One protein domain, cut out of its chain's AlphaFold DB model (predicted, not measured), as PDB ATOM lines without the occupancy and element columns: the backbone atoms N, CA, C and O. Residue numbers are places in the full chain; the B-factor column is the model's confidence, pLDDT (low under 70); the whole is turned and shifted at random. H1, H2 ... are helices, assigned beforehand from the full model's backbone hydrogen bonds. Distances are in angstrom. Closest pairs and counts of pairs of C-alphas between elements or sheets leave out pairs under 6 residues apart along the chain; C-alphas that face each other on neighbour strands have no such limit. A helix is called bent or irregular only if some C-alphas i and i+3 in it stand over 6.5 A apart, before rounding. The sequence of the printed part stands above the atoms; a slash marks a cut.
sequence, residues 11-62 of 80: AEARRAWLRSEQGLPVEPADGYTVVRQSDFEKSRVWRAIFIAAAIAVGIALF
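AT A GLANCE: This is residues 11 to 62 of the 80 residues of an uncharacterized protein of Paraburkholderia terricola (UniProt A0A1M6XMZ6). This is a long, thin model with no packed core: a long helix, H2, sticks out as a free arm at one end, and a short helix, H1, stands crosswise to its line near the other end. Between them a long loop runs out from H1, turns back through residues 29 to 34, which stand free, and then runs on to H2. The printed part has 52 residues with two named helices, H1 then H2, and no named strand; its class is all helix. It is extended, with a radius of gyration of the C-alphas of 16.4 A, and its C-alphas span 54 by 19 by 16 A, a rod.

IN THESE COORDINATES: H1 is residues 11 to 21, 15.5 A from first to last C-alpha, and begins at C-alpha 11 at (-27.274, 30.840, 12.861). Residues 22 to 43 hold no named element. H2 is residues 44 to 62, 26.8 A from first to last C-alpha, beginning at (-14.812, 29.660, 24.953) and ending at C-alpha 62 at (6.999, 19.937, 12.776).

HOW THE PARTS SIT: H1 and H2 are apart, with no C-alpha of the one within 8 A of the other. Their N-to-C directions are (-0.22, -0.96, 0.14) for H1 and (0.82, -0.38, -0.43) for H2. Residues 42 to 62, of which 44 to 62 belong to H2, stand free. In both H1 and H2 every O i to N i+4 pair is within hydrogen-bond range. Neither helix is bent.

THE WHOLE: The two C-alphas farthest apart, those of Gly 31 and Phe 62, are 54.8 A apart. The printed part has no cut, and the link from H1 to H2, 22 residues, is long. The mean pLDDT of the printed part is 84.7, and residues 34 to 36 are under 70.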
ATOM      1  N   ALA A  11     -27.149  31.425  11.529       78.19
ATOM      2  CA  ALA A  11     -27.274  30.840  12.861       78.19
ATOM      3  C   ALA A  11     -28.634  30.157  13.086       78.19
ATOM      4  O   ALA A  11     -28.688  29.106  13.722       78.19
ATOM      5  N   GLU A  12     -29.725  30.723  12.565       79.25
ATOM      6  CA  GLU A  12     -31.073  30.156  12.717       79.25
ATOM      7  C   GLU A  12     -31.269  28.887  11.883       79.25
ATOM      8  O   GLU A  12     -31.665  27.860  12.432       79.25
ATOM      9  N   ALA A  13     -30.898  28.918  10.599       84.50
ATOM     10  CA  ALA A  13     -30.979  27.755   9.712       84.50
ATOM     11  C   ALA A  13     -30.143  26.580  10.244       84.50
ATOM     12  O   ALA A  13     -30.611  25.442  10.301       84.50
ATOM     13  N   ARG A  14     -28.927  26.865  10.729       83.38
ATOM     14  CA  ARG A  14     -28.060  25.863  11.357       83.38
ATOM     15  C   ARG A  14     -28.673  25.280  12.630       83.38
ATOM     16  O   ARG A  14     -28.577  24.076  12.854       83.38
ATOM     17  N   ARG A  15     -29.293  26.109  13.479       80.19
ATOM     18  CA  ARG A  15     -29.967  25.639  14.701       80.19
ATOM     19  C   ARG A  15     -31.149  24.734  14.368       80.19
ATOM     20  O   ARG A  15     -31.254  23.673  14.974       80.19
ATOM     21  N   ALA A  16     -31.979  25.115  13.399       83.94
ATOM     22  CA  ALA A  16     -33.102  24.300  12.945       83.94
ATOM     23  C   ALA A  16     -32.634  22.929  12.425       83.94
ATOM     24  O   ALA A  16     -33.132  21.907  12.890       83.94
ATOM     25  N   TRP A  17     -31.609  22.907  11.562       85.88
ATOM     26  CA  TRP A  17     -31.016  21.664  11.054       85.88
ATOM     27  C   TRP A  17     -30.444  20.777  12.173       85.88
ATOM     28  O   TRP A  17     -30.737  19.587  12.245       85.88
ATOM     29  N   LEU A  18     -29.681  21.344  13.113       84.31
ATOM     30  CA  LEU A  18     -29.131  20.564  14.227       84.31
ATOM     31  C   LEU A  18     -30.225  19.952  15.111       84.31
ATOM     32  O   LEU A  18     -30.038  18.859  15.642       84.31
ATOM     33  N   ARG A  19     -31.359  20.639  15.288       84.25
ATOM     34  CA  ARG A  19     -32.476  20.099  16.068       84.25
ATOM     35  C   ARG A  19     -33.183  18.961  15.357       84.25
ATOM     36  O   ARG A  19     -33.486  17.972  16.020       84.25
ATOM     37  N   SER A  20     -33.385  19.064  14.043       87.81
ATOM     38  CA  SER A  20     -33.965  17.960  13.277       87.81
ATOM     39  C   SER A  20     -33.087  16.710  13.337       87.81
ATOM     40  O   SER A  20     -33.607  15.627  13.576       87.81
ATOM     41  N   GLU A  21     -31.764  16.860  13.221       87.38
ATOM     42  CA  GLU A  21     -30.815  15.739  13.333       87.38
ATOM     43  C   GLU A  21     -30.814  15.097  14.730       87.38
ATOM     44  O   GLU A  21     -30.646  13.890  14.875       87.38
ATOM     45  N   GLN A  22     -31.014  15.895  15.782       85.06
ATOM     46  CA  GLN A  22     -31.010  15.423  17.172       85.06
ATOM     47  C   GLN A  22     -32.382  14.923  17.655       85.06
ATOM     48  O   GLN A  22     -32.507  14.542  18.819       85.06
ATOM     49  N   GLY A  23     -33.416  14.956  16.804       86.38
ATOM     50  CA  GLY A  23     -34.795  14.648  17.198       86.38
ATOM     51  C   GLY A  23     -35.349  15.605  18.261       86.38
ATOM     52  O   GLY A  23     -36.246  15.239  19.020       86.38
ATOM     53  N   LEU A  24     -34.791  16.816  18.358       82.44
ATOM     54  CA  LEU A  24     -35.190  17.818  19.340       82.44
ATOM     55  C   LEU A  24     -36.328  18.696  18.796       82.44
ATOM     56  O   LEU A  24     -36.342  19.010  17.603       82.44
ATOM     57  N   PRO A  25     -37.241  19.172  19.663       79.62
ATOM     58  CA  PRO A  25     -38.288  20.107  19.263       79.62
ATOM     59  C   PRO A  25     -37.701  21.383  18.653       79.62
ATOM     60  O   PRO A  25     -36.857  22.041  19.266       79.62
ATOM     61  N   VAL A  26     -38.144  21.732  17.443       77.44
ATOM     62  CA  VAL A  26     -37.706  22.954  16.746       77.44
ATOM     63  C   VAL A  26     -38.329  24.197  17.385       77.44
ATOM     64  O   VAL A  26     -37.644  25.213  17.520       77.44
ATOM     65  N   GLU A  27     -39.572  24.063  17.849       81.12
ATOM     66  CA  GLU A  27     -40.329  25.096  18.553       81.12
ATOM     67  C   GLU A  27     -40.199  24.982  20.083       81.12
ATOM     68  O   GLU A  27     -40.031  23.876  20.614       81.12
ATOM     69  N   PRO A  28     -40.273  26.108  20.818       75.31
ATOM     70  CA  PRO A  28     -40.393  26.104  22.271       75.31
ATOM     71  C   PRO A  28     -41.635  25.343  22.734       75.31
ATOM     72  O   PRO A  28     -42.702  25.453  22.138       75.31
ATOM     73  N   ALA A  29     -41.500  24.590  23.826       76.38
ATOM     74  CA  ALA A  29     -42.650  23.998  24.499       76.38
ATOM     75  C   ALA A  29     -43.513  25.087  25.153       76.38
ATOM     76  O   ALA A  29     -43.004  26.143  25.545       76.38
ATOM     77  N   ASP A  30     -44.801  24.799  25.334       80.12
ATOM     78  CA  ASP A  30     -45.729  25.703  26.013       80.12
ATOM     79  C   ASP A  30     -45.193  26.129  27.388       80.12
ATOM     80  O   ASP A  30     -44.698  25.320  28.176       80.12
ATOM     81  N   GLY A  31     -45.267  27.431  27.670       79.69
ATOM     82  CA  GLY A  31     -44.741  28.022  28.904       79.69
ATOM     83  C   GLY A  31     -43.235  28.322  28.896       79.69
ATOM     84  O   GLY A  31     -42.737  28.907  29.857       79.69
ATOM     85  N   TYR A  32     -42.510  28.001  27.819       73.50
ATOM     86  CA  TYR A  32     -41.103  28.364  27.637       73.50
ATOM     87  C   TYR A  32     -40.926  29.390  26.517       73.50
ATOM     88  O   TYR A  32     -41.589  29.349  25.489       73.50
ATOM     89  N   THR A  33     -39.979  30.314  26.697       72.81
ATOM     90  CA  THR A  33     -39.689  31.374  25.712       72.81
ATOM     91  C   THR A  33     -38.492  31.061  24.818       72.81
ATOM     92  O   THR A  33     -38.270  31.746  23.824       72.81
ATOM     93  N   VAL A  34     -37.684  30.051  25.170       67.12
ATOM     94  CA  VAL A  34     -36.442  29.716  24.461       67.12
ATOM     95  C   VAL A  34     -36.156  28.220  24.551       67.12
ATOM     96  O   VAL A  34     -36.066  27.666  25.646       67.12
ATOM     97  N   VAL A  35     -35.879  27.582  23.412       69.69
ATOM     98  CA  VAL A  35     -35.240  26.258  23.380       69.69
ATOM     99  C   VAL A  35     -33.731  26.449  23.553       69.69
ATOM    100  O   VAL A  35     -33.044  26.914  22.637       69.69
ATOM    101  N   ARG A  36     -33.185  26.137  24.737       69.62
ATOM    102  CA  ARG A  36     -31.737  26.253  24.989       69.62
ATOM    103  C   ARG A  36     -30.983  25.193  24.191       69.62
ATOM    104  O   ARG A  36     -31.057  24.010  24.490       69.62
ATOM    105  N   GLN A  37     -30.210  25.640  23.210       71.19
ATOM    106  CA  GLN A  37     -29.246  24.815  22.490       71.19
ATOM    107  C   GLN A  37     -27.844  25.368  22.743       71.19
ATOM    108  O   GLN A  37     -27.654  26.585  22.781       71.19
ATOM    109  N   SER A  38     -26.875  24.477  22.960       72.75
ATOM    110  CA  SER A  38     -25.473  24.855  23.148       72.75
ATOM    111  C   SER A  38     -24.971  25.607  21.916       72.75
ATOM    112  O   SER A  38     -24.966  25.067  20.808       72.75
ATOM    113  N   ASP A  39     -24.542  26.855  22.104       75.38
ATOM    114  CA  ASP A  39     -23.912  27.642  21.046       75.38
ATOM    115  C   ASP A  39     -22.417  27.292  21.010       75.38
ATOM    116  O   ASP A  39     -21.553  28.026  21.495       75.38
ATOM    117  N   PHE A  40     -22.127  26.089  20.514       73.94
ATOM    118  CA  PHE A  40     -20.790  25.494  20.485       73.94
ATOM    119  C   PHE A  40     -19.743  26.423  19.855       73.94
ATOM    120  O   PHE A  40     -18.636  26.562  20.368       73.94
ATOM    121  N   GLU A  41     -20.128  27.147  18.807       70.19
ATOM    122  CA  GLU A  41     -19.268  28.091  18.085       70.19
ATOM    123  C   GLU A  41     -18.900  29.326  18.922       70.19
ATOM    124  O   GLU A  41     -17.870  29.966  18.683       70.19
ATOM    125  N   LYS A  42     -19.711  29.651  19.936       78.06
ATOM    126  CA  LYS A  42     -19.451  30.709  20.925       78.06
ATOM    127  C   LYS A  42     -18.819  30.179  22.213       78.06
ATOM    128  O   LYS A  42     -18.411  30.978  23.058       78.06
ATOM    129  N   SER A  43     -18.702  28.860  22.376       84.69
ATOM    130  CA  SER A  43     -18.095  28.257  23.561       84.69
ATOM    131  C   SER A  43     -16.608  28.591  23.636       84.69
ATOM    132  O   SER A  43     -15.801  28.148  22.816       84.69
ATOM    133  N   ARG A  44     -16.222  29.354  24.665       89.81
ATOM    134  CA  ARG A  44     -14.812  29.660  24.953       89.81
ATOM    135  C   ARG A  44     -14.006  28.391  25.220       89.81
ATOM    136  O   ARG A  44     -12.871  28.293  24.770       89.81
ATOM    137  N   VAL A  45     -14.616  27.425  25.908       91.25
ATOM    138  CA  VAL A  45     -13.986  26.143  26.244       91.25
ATOM    139  C   VAL A  45     -13.692  25.352  24.975       91.25
ATOM    140  O   VAL A  45     -12.562  24.913  24.792       91.25
ATOM    141  N   TRP A  46     -14.661  25.234  24.060       89.44
ATOM    142  CA  TRP A  46     -14.420  24.522  22.804       89.44
ATOM    143  C   TRP A  46     -13.321  25.185  21.972       89.44
ATOM    144  O   TRP A  46     -12.418  24.499  21.502       89.44
ATOM    145  N   ARG A  47     -13.347  26.518  21.842       91.31
ATOM    146  CA  ARG A  47     -12.307  27.260  21.112       91.31
ATOM    147  C   ARG A  47     -10.918  27.018  21.700       91.31
ATOM    148  O   ARG A  47      -9.981  26.776  20.948       91.31
ATOM    149  N   ALA A  48     -10.791  27.055  23.025       95.62
ATOM    150  CA  ALA A  48      -9.524  26.791  23.700       95.62
ATOM    151  C   ALA A  48      -9.030  25.357  23.441       95.62
ATOM    152  O   ALA A  48      -7.867  25.171  23.094       95.62
ATOM    153  N   ILE A  49      -9.920  24.362  23.538       96.19
ATOM    154  CA  ILE A  49      -9.596  22.957  23.245       96.19
ATOM    155  C   ILE A  49      -9.155  22.795  21.788       96.19
ATOM    156  O   ILE A  49      -8.142  22.156  21.524       96.19
ATOM    157  N   PHE A  50      -9.881  23.397  20.844       94.19
ATOM    158  CA  PHE A  50      -9.547  23.334  19.423       94.19
ATOM    159  C   PHE A  50      -8.166  23.938  19.134       94.19
ATOM    160  O   PHE A  50      -7.358  23.322  18.444       94.19
ATOM    161  N   ILE A  51      -7.864  25.108  19.708       96.62
ATOM    162  CA  ILE A  51      -6.547  25.752  19.582       96.62
ATOM    163  C   ILE A  51      -5.449  24.853  20.165       96.62
ATOM    164  O   ILE A  51      -4.432  24.636  19.513       96.62
ATOM    165  N   ALA A  52      -5.655  24.296  21.361       97.81
ATOM    166  CA  ALA A  52      -4.687  23.400  21.991       97.81
ATOM    167  C   ALA A  52      -4.421  22.147  21.139       97.81
ATOM    168  O   ALA A  52      -3.268  21.763  20.951       97.81
ATOM    169  N   ALA A  53      -5.470  21.548  20.568       97.81
ATOM    170  CA  ALA A  53      -5.344  20.408  19.667       97.81
ATOM    171  C   ALA A  53      -4.565  20.770  18.393       97.81
ATOM    172  O   ALA A  53      -3.665  20.032  17.997       97.81
ATOM    173  N   ALA A  54      -4.850  21.924  17.783       97.81
ATOM    174  CA  ALA A  54      -4.121  22.400  16.608       97.81
ATOM    175  C   ALA A  54      -2.625  22.611  16.905       97.81
ATOM    176  O   ALA A  54      -1.778  22.214  16.106       97.81
ATOM    177  N   ILE A  55      -2.293  23.169  18.076       97.94
ATOM    178  CA  ILE A  55      -0.903  23.321  18.530       97.94
ATOM    179  C   ILE A  55      -0.237  21.950  18.698       97.94
ATOM    180  O   ILE A  55       0.869  21.757  18.201       97.94
ATOM    181  N   ALA A  56      -0.902  20.992  19.349       97.12
ATOM    182  CA  ALA A  56      -0.361  19.647  19.550       97.12
ATOM    183  C   ALA A  56      -0.085  18.925  18.219       97.12
ATOM    184  O   ALA A  56       0.967  18.311  18.061       97.12
ATOM    185  N   VAL A  57      -0.990  19.047  17.241       97.62
ATOM    186  CA  VAL A  57      -0.789  18.508  15.885       97.62
ATOM    187  C   VAL A  57       0.388  19.195  15.196       97.62
ATOM    188  O   VAL A  57       1.233  18.518  14.617       97.62
ATOM    189  N   GLY A  58       0.491  20.524  15.289       96.81
ATOM    190  CA  GLY A  58       1.637  21.257  14.753       96.81
ATOM    191  C   GLY A  58       2.959  20.793  15.371       96.81
ATOM    192  O   GLY A  58       3.922  20.537  14.657       96.81
ATOM    193  N   ILE A  59       2.989  20.598  16.689       94.81
ATOM    194  CA  ILE A  59       4.151  20.048  17.392       94.81
ATOM    195  C   ILE A  59       4.507  18.660  16.851       94.81
ATOM    196  O   ILE A  59       5.649  18.440  16.464       94.81
ATOM    197  N   ALA A  60       3.537  17.750  16.767       92.19
ATOM    198  CA  ALA A  60       3.770  16.381  16.316       92.19
ATOM    199  C   ALA A  60       4.293  16.295  14.870       92.19
ATOM    200  O   ALA A  60       5.051  15.384  14.551       92.19
ATOM    201  N   LEU A  61       3.886  17.224  13.999       95.19
ATOM    202  CA  LEU A  61       4.281  17.226  12.589       95.19
ATOM    203  C   LEU A  61       5.594  17.969  12.319       95.19
ATOM    204  O   LEU A  61       6.306  17.605  11.385       95.19
ATOM    205  N   PHE A  62       5.899  19.018  13.088       93.56
ATOM    206  CA  PHE A  62       6.999  19.937  12.776       93.56
ATOM    207  C   PHE A  62       8.139  19.930  13.794       93.56
ATOM    208  O   PHE A  62       9.183  20.518  13.508       93.56
TER     209      PHE A  62